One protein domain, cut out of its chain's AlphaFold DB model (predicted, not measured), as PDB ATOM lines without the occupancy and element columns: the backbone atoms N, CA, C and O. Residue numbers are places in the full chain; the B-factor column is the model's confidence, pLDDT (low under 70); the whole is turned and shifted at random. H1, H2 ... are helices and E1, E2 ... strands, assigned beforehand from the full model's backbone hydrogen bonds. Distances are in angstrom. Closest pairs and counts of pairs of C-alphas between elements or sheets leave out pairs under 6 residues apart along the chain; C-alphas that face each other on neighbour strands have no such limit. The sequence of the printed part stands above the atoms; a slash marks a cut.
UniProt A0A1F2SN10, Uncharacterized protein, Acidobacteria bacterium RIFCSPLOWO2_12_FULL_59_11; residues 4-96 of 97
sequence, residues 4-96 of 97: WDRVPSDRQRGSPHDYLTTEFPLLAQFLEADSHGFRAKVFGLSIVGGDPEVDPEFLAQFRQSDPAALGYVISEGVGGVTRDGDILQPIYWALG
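What this domain is: This is residues 4 to 96 of the 97 residues of an uncharacterized protein of Acidobacteria bacterium RIFCSPLOWO2_12_FULL_59_11 (UniProt A0A1F2SN10). A small sheet of three strands stands in the middle of an elongated, loosely built domain, with the helical hairpin of H1 and H2 toward one end and H3 at the other, on a loop that leaves E1 and returns to E2. H1 meets the sheet with its first residues, H4 only grazes it, and residues 33 to 38 stick out near H2. The printed part has 93 residues, with elements in the order H1 H2 E1 H3 E2 E3 H4; the class is mixed, helices and strands, with 45 residues in named elements, under half. The sheet, E1 - E2 - E3, is all antiparallel. The whole is only just loose, close to compact, with a radius of gyration of the C-alphas of 14.9 A and spans of 47 by 28 by 22 A.

How they stand to each other: Look first at E2, residues 72 to 77, the inner strand. Beside it runs E1, residues 43 to 46, antiparallel at 163 degrees; N 44 and O 74 are 2.9 A apart, within hydrogen-bond range. E3, residues 80 to 84, forms a hairpin with E2, antiparallel at 156 degrees, with N 82 and O 75 at 2.8 A, within hydrogen-bond range. H1, residues 16 to 23, is on the sheet at a height of 9.0 A, over none of its strands, but only just: 2 of its C-alphas fall on E1. Its closest C-alphas to E1 are those of Pro 16 and Gly 44, 5.3 A apart. H2, residues 25 to 32, touches H1, closest at the C-alphas of Thr 21 and Ala 28, 5.3 A; they form a helical hairpin, at a steep tilt of 38 degrees, opposite ways. H4, residues 89 to 95, only grazes the sheet with residues 89 to 90; H3, residues 56 to 62, is not on it and touches no helix. Every O i to N i+4 pair is within hydrogen-bond range in H1, H2, H3 and H4.

Where its parts are: Find C-alpha 16 at (-14.533, -0.180, -14.223); from there H1 runs 10.7 A. H2 is 10.4 A long, E2 15.8 A and E3 12.8 A. H4 ends at C-alpha 95, (-21.104, -10.233, 2.310).

The domain as a whole: The C-alphas of Ser 35 and Gln 64, the two farthest apart, are 47.0 A apart. The printed part has no cut and no long link; pLDDT is under 70 at residues 35 and 67 to 68.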
ATOM      1  N   TRP A   4     -16.047   7.445  -9.031       84.75
ATOM      2  CA  TRP A   4     -16.575   7.338 -10.392       84.75
ATOM      3  C   TRP A   4     -17.185   8.647 -10.907       84.75
ATOM      4  O   TRP A   4     -17.163   8.883 -12.109       84.75
ATOM      5  N   ASP A   5     -17.643   9.538 -10.014       82.19
ATOM      6  CA  ASP A   5     -18.170  10.862 -10.391       82.19
ATOM      7  C   ASP A   5     -17.101  11.734 -11.079       82.19
ATOM      8  O   ASP A   5     -17.437  12.619 -11.859       82.19
ATOM      9  N   ARG A   6     -15.813  11.472 -10.811       81.38
ATOM     10  CA  ARG A   6     -14.672  12.221 -11.364       81.38
ATOM     11  C   ARG A   6     -14.056  11.587 -12.609       81.38
ATOM     12  O   ARG A   6     -13.142  12.165 -13.197       81.38
ATOM     13  N   VAL A   7     -14.498  10.391 -12.996       83.62
ATOM     14  CA  VAL A   7     -13.991   9.734 -14.204       83.62
ATOM     15  C   VAL A   7     -14.573  10.460 -15.422       83.62
ATOM     16  O   VAL A   7     -15.789  10.636 -15.479       83.62
ATOM     17  N   PRO A   8     -13.754  10.872 -16.406       82.88
ATOM     18  CA  PRO A   8     -14.250  11.494 -17.632       82.88
ATOM     19  C   PRO A   8     -15.321  10.644 -18.329       82.88
ATOM     20  O   PRO A   8     -15.210   9.417 -18.402       82.88
ATOM     21  N   SER A   9     -16.372  11.289 -18.842       78.69
ATOM     22  CA  SER A   9     -17.551  10.608 -19.399       78.69
ATOM     23  C   SER A   9     -17.226   9.702 -20.589       78.69
ATOM     24  O   SER A   9     -17.899   8.696 -20.808       78.69
ATOM     25  N   ASP A  10     -16.166  10.007 -21.337       80.62
ATOM     26  CA  ASP A  10     -15.667   9.177 -22.427       80.62
ATOM     27  C   ASP A  10     -15.099   7.838 -21.951       80.62
ATOM     28  O   ASP A  10     -15.246   6.835 -22.655       80.62
ATOM     29  N   ARG A  11     -14.525   7.823 -20.745       79.50
ATOM     30  CA  ARG A  11     -13.963   6.639 -20.086       79.50
ATOM     31  C   ARG A  11     -14.987   5.881 -19.251       79.50
ATOM     32  O   ARG A  11     -14.882   4.666 -19.142       79.50
ATOM     33  N   GLN A  12     -16.028   6.552 -18.755       77.50
ATOM     34  CA  GLN A  12     -17.164   5.885 -18.102       77.50
ATOM     35  C   GLN A  12     -17.963   4.963 -19.044       77.50
ATOM     36  O   GLN A  12     -18.781   4.179 -18.570       77.50
ATOM     37  N   ARG A  13     -17.755   5.056 -20.369       72.62
ATOM     38  CA  ARG A  13     -18.357   4.141 -21.355       72.62
ATOM     39  C   ARG A  13     -17.734   2.741 -21.347       72.62
ATOM     40  O   ARG A  13     -18.368   1.818 -21.849       72.62
ATOM     41  N   GLY A  14     -16.506   2.609 -20.847       80.88
ATOM     42  CA  GLY A  14     -15.844   1.319 -20.641       80.88
ATOM     43  C   GLY A  14     -16.230   0.685 -19.309       80.88
ATOM     44  O   GLY A  14     -17.011   1.249 -18.535       80.88
ATOM     45  N   SER A  15     -15.673  -0.489 -19.017       90.00
ATOM     46  CA  SER A  15     -15.887  -1.116 -17.718       90.00
ATOM     47  C   SER A  15     -15.017  -0.465 -16.622       90.00
ATOM     48  O   SER A  15     -13.963   0.118 -16.902       90.00
ATOM     49  N   PRO A  16     -15.405  -0.558 -15.335       91.44
ATOM     50  CA  PRO A  16     -14.533  -0.180 -14.223       91.44
ATOM     51  C   PRO A  16     -13.189  -0.913 -14.241       91.44
ATOM     52  O   PRO A  16     -12.178  -0.357 -13.812       91.44
ATOM     53  N   HIS A  17     -13.177  -2.142 -14.761       91.06
ATOM     54  CA  HIS A  17     -11.960  -2.911 -14.957       91.06
ATOM     55  C   HIS A  17     -11.087  -2.289 -16.053       91.06
ATOM     56  O   HIS A  17      -9.916  -2.028 -15.799       91.06
ATOM     57  N   ASP A  18     -11.659  -1.937 -17.211       91.25
ATOM     58  CA  ASP A  18     -10.927  -1.273 -18.303       91.25
ATOM     59  C   ASP A  18     -10.244   0.018 -17.834       91.25
ATOM     60  O   ASP A  18      -9.091   0.294 -18.184       91.25
ATOM     61  N   TYR A  19     -10.947   0.803 -17.010       91.50
ATOM     62  CA  TYR A  19     -10.398   2.020 -16.419       91.50
ATOM     63  C   TYR A  19      -9.182   1.716 -15.532       91.50
ATOM     64  O   TYR A  19      -8.143   2.362 -15.676       91.50
ATOM     65  N   LEU A  20      -9.279   0.713 -14.651       91.38
ATOM     66  CA  LEU A  20      -8.160   0.297 -13.803       91.38
ATOM     67  C   LEU A  20      -6.980  -0.240 -14.616       91.38
ATOM     68  O   LEU A  20      -5.846   0.138 -14.336       91.38
ATOM     69  N   THR A  21      -7.219  -1.074 -15.625       92.56
ATOM     70  CA  THR A  21      -6.155  -1.625 -16.475       92.56
ATOM     71  C   THR A  21      -5.429  -0.525 -17.251       92.56
ATOM     72  O   THR A  21      -4.212  -0.596 -17.421       92.56
ATOM     73  N   THR A  22      -6.154   0.508 -17.690       92.00
ATOM     74  CA  THR A  22      -5.590   1.618 -18.474       92.00
ATOM     75  C   THR A  22      -4.824   2.610 -17.603       92.00
ATOM     76  O   THR A  22      -3.697   2.980 -17.928       92.00
ATOM     77  N   GLU A  23      -5.417   3.045 -16.491       92.19
ATOM     78  CA  GLU A  23      -4.873   4.141 -15.680       92.19
ATOM     79  C   GLU A  23      -3.981   3.648 -14.529       92.19
ATOM     80  O   GLU A  23      -3.081   4.365 -14.090       92.19
ATOM     81  N   PHE A  24      -4.195   2.419 -14.046       92.88
ATOM     82  CA  PHE A  24      -3.505   1.836 -12.889       92.88
ATOM     83  C   PHE A  24      -3.076   0.378 -13.146       92.88
ATOM     84  O   PHE A  24      -3.438  -0.523 -12.380       92.88
ATOM     85  N   PRO A  25      -2.259   0.111 -14.181       94.44
ATOM     86  CA  PRO A  25      -1.970  -1.248 -14.646       94.44
ATOM     87  C   PRO A  25      -1.351  -2.152 -13.571       94.44
ATOM     88  O   PRO A  25      -1.689  -3.328 -13.496       94.44
ATOM     89  N   LEU A  26      -0.493  -1.615 -12.694       94.19
ATOM     90  CA  LEU A  26       0.105  -2.398 -11.602       94.19
ATOM     91  C   LEU A  26      -0.928  -2.835 -10.558       94.19
ATOM     92  O   LEU A  26      -0.821  -3.928 -10.008       94.19
ATOM     93  N   LEU A  27      -1.929  -1.992 -10.286       91.38
ATOM     94  CA  LEU A  27      -3.013  -2.341  -9.373       91.38
ATOM     95  C   LEU A  27      -3.920  -3.398 -10.008       91.38
ATOM     96  O   LEU A  27      -4.270  -4.360  -9.334       91.38
ATOM     97  N   ALA A  28      -4.253  -3.254 -11.293       91.94
ATOM     98  CA  ALA A  28      -5.033  -4.254 -12.023       91.94
ATOM     99  C   ALA A  28      -4.340  -5.626 -11.996       91.94
ATOM    100  O   ALA A  28      -4.927  -6.603 -11.540       91.94
ATOM    101  N   GLN A  29      -3.051  -5.673 -12.344       91.44
ATOM    102  CA  GLN A  29      -2.250  -6.900 -12.294       91.44
ATOM    103  C   GLN A  29      -2.181  -7.508 -10.891       91.44
ATOM    104  O   GLN A  29      -2.236  -8.725 -10.740       91.44
ATOM    105  N   PHE A  30      -2.066  -6.676  -9.854       89.94
ATOM    106  CA  PHE A  30      -2.076  -7.152  -8.474       89.94
ATOM    107  C   PHE A  30      -3.413  -7.811  -8.099       89.94
ATOM    108  O   PHE A  30      -3.410  -8.861  -7.461       89.94
ATOM    109  N   LEU A  31      -4.542  -7.225  -8.508       88.50
ATOM    110  CA  LEU A  31      -5.876  -7.780  -8.257       88.50
ATOM    111  C   LEU A  31      -6.127  -9.071  -9.054       88.50
ATOM    112  O   LEU A  31      -6.765  -9.986  -8.540       88.50
ATOM    113  N   GLU A  32      -5.613  -9.158 -10.281       87.25
ATOM    114  CA  GLU A  32      -5.711 -10.344 -11.144       87.25
ATOM    115  C   GLU A  32      -4.837 -11.507 -10.667       87.25
ATOM    116  O   GLU A  32      -5.189 -12.669 -10.867       87.25
ATOM    117  N   ALA A  33      -3.694 -11.211 -10.041       87.00
ATOM    118  CA  ALA A  33      -2.727 -12.227  -9.645       87.00
ATOM    119  C   ALA A  33      -3.259 -13.207  -8.583       87.00
ATOM    120  O   ALA A  33      -2.634 -14.250  -8.398       87.00
ATOM    121  N   ASP A  34      -4.352 -12.866  -7.877       74.31
ATOM    122  CA  ASP A  34      -4.989 -13.652  -6.798       74.31
ATOM    123  C   ASP A  34      -3.967 -14.324  -5.856       74.31
ATOM    124  O   ASP A  34      -4.145 -15.424  -5.330       74.31
ATOM    125  N   SER A  35      -2.829 -13.656  -5.647       63.41
ATOM    126  CA  SER A  35      -1.607 -14.268  -5.111       63.41
ATOM    127  C   SER A  35      -1.713 -14.631  -3.627       63.41
ATOM    128  O   SER A  35      -0.815 -15.263  -3.066       63.41
ATOM    129  N   HIS A  36      -2.821 -14.254  -2.990       71.19
ATOM    130  CA  HIS A  36      -3.091 -14.440  -1.570       71.19
ATOM    131  C   HIS A  36      -4.452 -15.099  -1.288       71.19
ATOM    132  O   HIS A  36      -4.888 -15.098  -0.137       71.19
ATOM    133  N   GLY A  37      -5.119 -15.669  -2.301       77.00
ATOM    134  CA  GLY A  37      -6.443 -16.287  -2.146       77.00
ATOM    135  C   GLY A  37      -7.533 -15.274  -1.793       77.00
ATOM    136  O   GLY A  37      -8.464 -15.588  -1.047       77.00
ATOM    137  N   PHE A  38      -7.386 -14.041  -2.281       81.06
ATOM    138  CA  PHE A  38      -8.320 -12.951  -2.045       81.06
ATOM    139  C   PHE A  38      -9.080 -12.670  -3.335       81.06
ATOM    140  O   PHE A  38      -8.565 -12.061  -4.271       81.06
ATOM    141  N   ARG A  39     -10.356 -13.055  -3.352       82.56
ATOM    142  CA  ARG A  39     -11.237 -12.747  -4.471       82.56
ATOM    143  C   ARG A  39     -11.559 -11.254  -4.471       82.56
ATOM    144  O   ARG A  39     -12.225 -10.776  -3.558       82.56
ATOM    145  N   ALA A  40     -11.148 -10.545  -5.517       87.75
ATOM    146  CA  ALA A  40     -11.503  -9.148  -5.747       87.75
ATOM    147  C   ALA A  40     -12.653  -9.010  -6.762       87.75
ATOM    148  O   ALA A  40     -12.847  -9.859  -7.634       87.75
ATOM    149  N   LYS A  41     -13.411  -7.914  -6.663       90.62
ATOM    150  CA  LYS A  41     -14.351  -7.456  -7.692       90.62
ATOM    151  C   LYS A  41     -14.292  -5.938  -7.789       90.62
ATOM    152  O   LYS A  41     -14.226  -5.250  -6.773       90.62
ATOM    153  N   VAL A  42     -14.314  -5.431  -9.017       92.00
ATOM    154  CA  VAL A  42     -14.215  -4.000  -9.310       92.00
ATOM    155  C   VAL A  42     -15.605  -3.441  -9.598       92.00
ATOM    156  O   VAL A  42     -16.362  -4.009 -10.383       92.00
ATOM    157  N   PHE A  43     -15.923  -2.313  -8.968       93.31
ATOM    158  CA  PHE A  43     -17.168  -1.576  -9.163       93.31
ATOM    159  C   PHE A  43     -16.861  -0.098  -9.406       93.31
ATOM    160  O   PHE A  43     -15.994   0.475  -8.746       93.31
ATOM    161  N   GLY A  44     -17.599   0.534 -10.316       92.25
ATOM    162  CA  GLY A  44     -17.618   1.985 -10.468       92.25
ATOM    163  C   GLY A  44     -18.767   2.560  -9.650       92.25
ATOM    164  O   GLY A  44     -19.916   2.354 -10.010       92.25
ATOM    165  N   LEU A  45     -18.485   3.254  -8.546       91.31
ATOM    166  CA  LEU A  45     -19.523   3.840  -7.691       91.31
ATOM    167  C   LEU A  45     -19.626   5.349  -7.902       91.31
ATOM    168  O   LEU A  45     -18.656   6.082  -7.699       91.31
ATOM    169  N   SER A  46     -20.832   5.796  -8.224       88.88
ATOM    170  CA  SER A  46     -21.225   7.194  -8.315       88.88
ATOM    171  C   SER A  46     -22.319   7.469  -7.283       88.88
ATOM    172  O   SER A  46     -23.275   6.704  -7.187       88.88
ATOM    173  N   ILE A  47     -22.182   8.536  -6.489       82.88
ATOM    174  CA  ILE A  47     -23.206   8.915  -5.489       82.88
ATOM    175  C   ILE A  47     -24.162   9.959  -6.063       82.88
ATOM    176  O   ILE A  47     -25.319  10.024  -5.672       82.88
ATOM    177  N   VAL A  48     -23.676  10.800  -6.973       77.56
ATOM    178  CA  VAL A  48     -24.457  11.927  -7.497       77.56
ATOM    179  C   VAL A  48     -24.716  11.810  -8.995       77.56
ATOM    180  O   VAL A  48     -25.747  12.277  -9.464       77.56
ATOM    181  N   GLY A  49     -23.837  11.136  -9.734       74.00
ATOM    182  CA  GLY A  49     -23.998  10.859 -11.160       74.00
ATOM    183  C   GLY A  49     -23.070  11.643 -12.080       74.00
ATOM    184  O   GLY A  49     -23.232  11.569 -13.294       74.00
ATOM    185  N   GLY A  50     -22.140  12.407 -11.511       76.38
ATOM    186  CA  GLY A  50     -21.329  13.388 -12.219       76.38
ATOM    187  C   GLY A  50     -20.691  14.387 -11.261       76.38
ATOM    188  O   GLY A  50     -20.830  14.288 -10.040       76.38
ATOM    189  N   ASP A  51     -19.983  15.360 -11.816       76.94
ATOM    190  CA  ASP A  51     -19.257  16.352 -11.037       76.94
ATOM    191  C   ASP A  51     -19.878  17.753 -11.232       76.94
ATOM    192  O   ASP A  51     -19.737  18.359 -12.298       76.94
ATOM    193  N   PRO A  52     -20.584  18.287 -10.214       73.50
ATOM    194  CA  PRO A  52     -21.257  19.581 -10.303       73.50
ATOM    195  C   PRO A  52     -20.297  20.777 -10.336       73.50
ATOM    196  O   PRO A  52     -20.743  21.892 -10.608       73.50
ATOM    197  N   GLU A  53     -19.010  20.583 -10.031       79.25
ATOM    198  CA  GLU A  53     -17.999  21.643 -10.091       79.25
ATOM    199  C   GLU A  53     -17.489  21.867 -11.521       79.25
ATOM    200  O   GLU A  53     -17.058  22.971 -11.853       79.25
ATOM    201  N   VAL A  54     -17.562  20.842 -12.375       77.25
ATOM    202  CA  VAL A  54     -17.047  20.869 -13.757       77.25
ATOM    203  C   VAL A  54     -18.144  20.839 -14.822       77.25
ATOM    204  O   VAL A  54     -17.877  21.226 -15.958       77.25
ATOM    205  N   ASP A  55     -19.369  20.431 -14.470       77.75
ATOM    206  CA  ASP A  55     -20.514  20.367 -15.382       77.75
ATOM    207  C   ASP A  55     -21.705  21.215 -14.867       77.75
ATOM    208  O   ASP A  55     -22.497  20.776 -14.021       77.75
ATOM    209  N   PRO A  56     -21.861  22.455 -15.379       81.62
ATOM    210  CA  PRO A  56     -22.969  23.337 -15.017       81.62
ATOM    211  C   PRO A  56     -24.351  22.810 -15.430       81.62
ATOM    212  O   PRO A  56     -25.341  23.130 -14.764       81.62
ATOM    213  N   GLU A  57     -24.441  22.021 -16.507       80.75
ATOM    214  CA  GLU A  57     -25.703  21.415 -16.948       80.75
ATOM    215  C   GLU A  57     -26.118  20.304 -15.981       80.75
ATOM    216  O   GLU A  57     -27.272  20.262 -15.540       80.75
ATOM    217  N   PHE A  58     -25.162  19.472 -15.557       77.38
ATOM    218  CA  PHE A  58     -25.373  18.475 -14.513       77.38
ATOM    219  C   PHE A  58     -25.793  19.118 -13.187       77.38
ATOM    220  O   PHE A  58     -26.750  18.660 -12.565       77.38
ATOM    221  N   LEU A  59     -25.163  20.221 -12.763       81.31
ATOM    222  CA  LEU A  59     -25.556  20.935 -11.541       81.31
ATOM    223  C   LEU A  59     -27.017  21.421 -11.587       81.31
ATOM    224  O   LEU A  59     -27.727  21.364 -10.579       81.31
ATOM    225  N   ALA A  60     -27.478  21.907 -12.743       82.00
ATOM    226  CA  ALA A  60     -28.855  22.361 -12.917       82.00
ATOM    227  C   ALA A  60     -29.868  21.208 -12.825       82.00
ATOM    228  O   ALA A  60     -30.933  21.390 -12.228       82.00
ATOM    229  N   GLN A  61     -29.527  20.035 -13.371       78.94
ATOM    230  CA  GLN A  61     -30.329  18.813 -13.247       78.94
ATOM    231  C   GLN A  61     -30.307  18.272 -11.813       78.94
ATOM    232  O   GLN A  61     -31.359  18.012 -11.240       78.94
ATOM    233  N   PHE A  62     -29.127  18.189 -11.194       79.12
ATOM    234  CA  PHE A  62     -28.930  17.723  -9.820       79.12
ATOM    235  C   PHE A  62     -29.807  18.482  -8.816       79.12
ATOM    236  O   PHE A  62     -30.424  17.874  -7.949       79.12
ATOM    237  N   ARG A  63     -29.925  19.809  -8.961       82.44
ATOM    238  CA  ARG A  63     -30.772  20.652  -8.095       82.44
ATOM    239  C   ARG A  63     -32.274  20.372  -8.207       82.44
ATOM    240  O   ARG A  63     -33.017  20.800  -7.329       82.44
ATOM    241  N   GLN A  64     -32.718  19.730  -9.284       83.31
ATOM    242  CA  GLN A  64     -34.128  19.430  -9.552       83.31
ATOM    243  C   GLN A  64     -34.480  17.959  -9.288       83.31
ATOM    244  O   GLN A  64     -35.659  17.612  -9.273       83.31
ATOM    245  N   SER A  65     -33.477  17.107  -9.074       78.62
ATOM    246  CA  SER A  65     -33.633  15.670  -8.843       78.62
ATOM    247  C   SER A  65     -33.824  15.336  -7.362       78.62
ATOM    248  O   SER A  65     -33.342  16.052  -6.487       78.62
ATOM    249  N   ASP A  66     -34.487  14.211  -7.077       78.94
ATOM    250  CA  ASP A  66     -34.527  13.630  -5.730       78.94
ATOM    251  C   ASP A  66     -33.161  13.003  -5.394       78.94
ATOM    252  O   ASP A  66     -32.781  12.038  -6.058       78.94
ATOM    253  N   PRO A  67     -32.434  13.487  -4.365       69.31
ATOM    254  CA  PRO A  67     -31.140  12.938  -3.974       69.31
ATOM    255  C   PRO A  67     -31.159  11.444  -3.647       69.31
ATOM    256  O   PRO A  67     -30.140  10.782  -3.820       69.31
ATOM    257  N   ALA A  68     -32.291  10.905  -3.182       69.56
ATOM    258  CA  ALA A  68     -32.420   9.484  -2.864       69.56
ATOM    259  C   ALA A  68     -32.472   8.592  -4.115       69.56
ATOM    260  O   ALA A  68     -32.200   7.398  -4.028       69.56
ATOM    261  N   ALA A  69     -32.801   9.169  -5.273       71.62
ATOM    262  CA  ALA A  69     -32.779   8.494  -6.568       71.62
ATOM    263  C   ALA A  69     -31.457   8.719  -7.326       71.62
ATOM    264  O   ALA A  69     -31.336   8.317  -8.486       71.62
ATOM    265  N   LEU A  70     -30.485   9.395  -6.705       76.00
ATOM    266  CA  LEU A  70     -29.191   9.679  -7.306       76.00
ATOM    267  C   LEU A  70     -28.163   8.613  -6.947       76.00
ATOM    268  O   LEU A  70     -28.178   8.014  -5.873       76.00
ATOM    269  N   GLY A  71     -27.233   8.434  -7.875       85.31
ATOM    270  CA  GLY A  71     -26.161   7.468  -7.751       85.31
ATOM    271  C   GLY A  71     -26.448   6.166  -8.478       85.31
ATOM    272  O   GLY A  71     -27.566   5.858  -8.891       85.31
ATOM    273  N   TYR A  72     -25.369   5.450  -8.736       89.94
ATOM    274  CA  TYR A  72     -25.400   4.175  -9.420       89.94
ATOM    275  C   TYR A  72     -24.097   3.423  -9.202       89.94
ATOM    276  O   TYR A  72     -23.045   3.995  -8.900       89.94
ATOM    277  N   VAL A  73     -24.175   2.124  -9.439       92.81
ATOM    278  CA  VAL A  73     -23.037   1.230  -9.537       92.81
ATOM    279  C   VAL A  73     -22.910   0.771 -10.980       92.81
ATOM    280  O   VAL A  73     -23.871   0.310 -11.594       92.81
ATOM    281  N   ILE A  74     -21.707   0.904 -11.521       93.19
ATOM    282  CA  ILE A  74     -21.281   0.216 -12.729       93.19
ATOM    283  C   ILE A  74     -20.591  -1.072 -12.311       93.19
ATOM    284  O   ILE A  74     -19.690  -1.061 -11.467       93.19
ATOM    285  N   SER A  75     -20.991  -2.182 -12.914       92.50
ATOM    286  CA  SER A  75     -20.342  -3.471 -12.705       92.50
ATOM    287  C   SER A  75     -20.186  -4.210 -14.023       92.50
ATOM    288  O   SER A  75     -20.955  -3.997 -14.955       92.50
ATOM    289  N   GLU A  76     -19.185  -5.077 -14.097       91.31
ATOM    290  CA  GLU A  76     -18.990  -5.966 -15.235       91.31
ATOM    291  C   GLU A  76     -19.332  -7.404 -14.837       91.31
ATOM    292  O   GLU A  76     -18.949  -7.888 -13.766       91.31
ATOM    293  N   GLY A  77     -20.095  -8.080 -15.695       85.62
ATOM    294  CA  GLY A  77     -20.470  -9.479 -15.535       85.62
ATOM    295  C   GLY A  77     -20.582 -10.192 -16.880       85.62
ATOM    296  O   GLY A  77     -20.202  -9.665 -17.919       85.62
ATOM    297  N   VAL A  78     -21.152 -11.399 -16.875       80.75
ATOM    298  CA  VAL A  78     -21.257 -12.255 -18.077       80.75
ATOM    299  C   VAL A  78     -22.051 -11.590 -19.216       80.75
ATOM    300  O   VAL A  78     -21.806 -11.874 -20.383       80.75
ATOM    301  N   GLY A  79     -22.981 -10.686 -18.891       82.88
ATOM    302  CA  GLY A  79     -23.771  -9.921 -19.865       82.88
ATOM    303  C   GLY A  79     -23.133  -8.606 -20.329       82.88
ATOM    304  O   GLY A  79     -23.794  -7.847 -21.033       82.88
ATOM    305  N   GLY A  80     -21.892  -8.322 -19.925       88.12
ATOM    306  CA  GLY A  80     -21.208  -7.053 -20.170       88.12
ATOM    307  C   GLY A  80     -21.337  -6.065 -19.009       88.12
ATOM    308  O   GLY A  80     -21.553  -6.451 -17.856       88.12
ATOM    309  N   VAL A  81     -21.172  -4.781 -19.326       91.12
ATOM    310  CA  VAL A  81     -21.217  -3.681 -18.356       91.12
ATOM    311  C   VAL A  81     -22.666  -3.310 -18.053       91.12
ATOM    312  O   VAL A  81     -23.442  -2.996 -18.956       91.12
ATOM    313  N   THR A  82     -23.028  -3.318 -16.775       91.50
ATOM    314  CA  THR A  82     -24.353  -2.929 -16.288       91.50
ATOM    315  C   THR A  82     -24.270  -1.683 -15.421       91.50
ATOM    316  O   THR A  82     -23.281  -1.463 -14.722       91.50
ATOM    317  N   ARG A  83     -25.333  -0.872 -15.460       90.81
ATOM    318  CA  ARG A  83     -25.553   0.271 -14.570       90.81
ATOM    319  C   ARG A  83     -26.790   0.001 -13.724       90.81
ATOM    320  O   ARG A  83     -27.868  -0.178 -14.284       90.81
ATOM    321  N   ASP A  84     -26.625  -0.006 -12.408       90.25
ATOM    322  CA  ASP A  84     -27.682  -0.274 -11.429       90.25
ATOM    323  C   ASP A  84     -27.821   0.910 -10.460       90.25
ATOM    324  O   ASP A  84     -26.821   1.529 -10.106       90.25
ATOM    325  N   GLY A  85     -29.045   1.247 -10.051       89.62
ATOM    326  CA  GLY A  85     -29.308   2.297  -9.061       89.62
ATOM    327  C   GLY A  85     -29.060   1.852  -7.615       89.62
ATOM    328  O   GLY A  85     -28.982   2.694  -6.723       89.62
ATOM    329  N   ASP A  86     -28.914   0.550  -7.364       89.50
ATOM    330  CA  ASP A  86     -28.606   0.026  -6.039       89.50
ATOM    331  C   ASP A  86     -27.121   0.208  -5.696       89.50
ATOM    332  O   ASP A  86     -26.246  -0.604  -6.019       89.50
ATOM    333  N   ILE A  87     -26.835   1.299  -4.988       89.12
ATOM    334  CA  ILE A  87     -25.486   1.648  -4.540       89.12
ATOM    335  C   ILE A  87     -24.894   0.669  -3.512       89.12
ATOM    336  O   ILE A  87     -23.697   0.739  -3.227       89.12
ATOM    337  N   LEU A  88     -25.698  -0.244  -2.953       91.19
ATOM    338  CA  LEU A  88     -25.268  -1.220  -1.949       91.19
ATOM    339  C   LEU A  88     -24.735  -2.520  -2.571       91.19
ATOM    340  O   LEU A  88     -24.179  -3.350  -1.853       91.19
ATOM    341  N   GLN A  89     -24.804  -2.668  -3.898       93.12
ATOM    342  CA  GLN A  89     -24.241  -3.794  -4.658       93.12
ATOM    343  C   GLN A  89     -22.834  -4.246  -4.200       93.12
ATOM    344  O   GLN A  89     -22.642  -5.447  -3.982       93.12
ATOM    345  N   PRO A  90     -21.845  -3.348  -3.987       92.31
ATOM    346  CA  PRO A  90     -20.519  -3.765  -3.528       92.31
ATOM    347  C   PRO A  90     -20.534  -4.393  -2.128       92.31
ATOM    348  O   PRO A  90     -19.742  -5.290  -1.844       92.31
ATOM    349  N   ILE A  91     -21.444  -3.939  -1.261       92.94
ATOM    350  CA  ILE A  91     -21.601  -4.451   0.103       92.94
ATOM    351  C   ILE A  91     -22.221  -5.846   0.061       92.94
ATOM    352  O   ILE A  91     -21.695  -6.748   0.709       92.94
ATOM    353  N   TYR A  92     -23.279  -6.055  -0.727       94.25
ATOM    354  CA  TYR A  92     -23.880  -7.386  -0.881       94.25
ATOM    355  C   TYR A  92     -22.862  -8.399  -1.392       94.25
ATOM    356  O   TYR A  92     -22.690  -9.454  -0.785       94.25
ATOM    357  N   TRP A  93     -22.087  -8.030  -2.417       92.38
ATOM    358  CA  TRP A  93     -21.025  -8.889  -2.931       92.38
ATOM    359  C   TRP A  93     -19.975  -9.231  -1.865       92.38
ATOM    360  O   TRP A  93     -19.592 -10.395  -1.743       92.38
ATOM    361  N   ALA A  94     -19.540  -8.249  -1.070       91.06
ATOM    362  CA  ALA A  94     -18.564  -8.471  -0.002       91.06
ATOM    363  C   ALA A  94     -19.103  -9.383   1.116       91.06
ATOM    364  O   ALA A  94     -18.332 -10.103   1.749       91.06
ATOM    365  N   LEU A  95     -20.418  -9.370   1.347       93.94
ATOM    366  CA  LEU A  95     -21.104 -10.233   2.310       93.94
ATOM    367  C   LEU A  95     -21.511 -11.599   1.727       93.94
ATOM    368  O   LEU A  95     -21.921 -12.475   2.485       93.94
ATOM    369  N   GLY A  96     -21.392 -11.793   0.410       89.19
ATOM    370  CA  GLY A  96     -21.841 -13.003  -0.283       89.19
ATOM    371  C   GLY A  96     -23.364 -13.127  -0.404       89.19
ATOM    372  O   GLY A  96     -23.867 -14.252  -0.432       89.19
TER     373      GLY A  96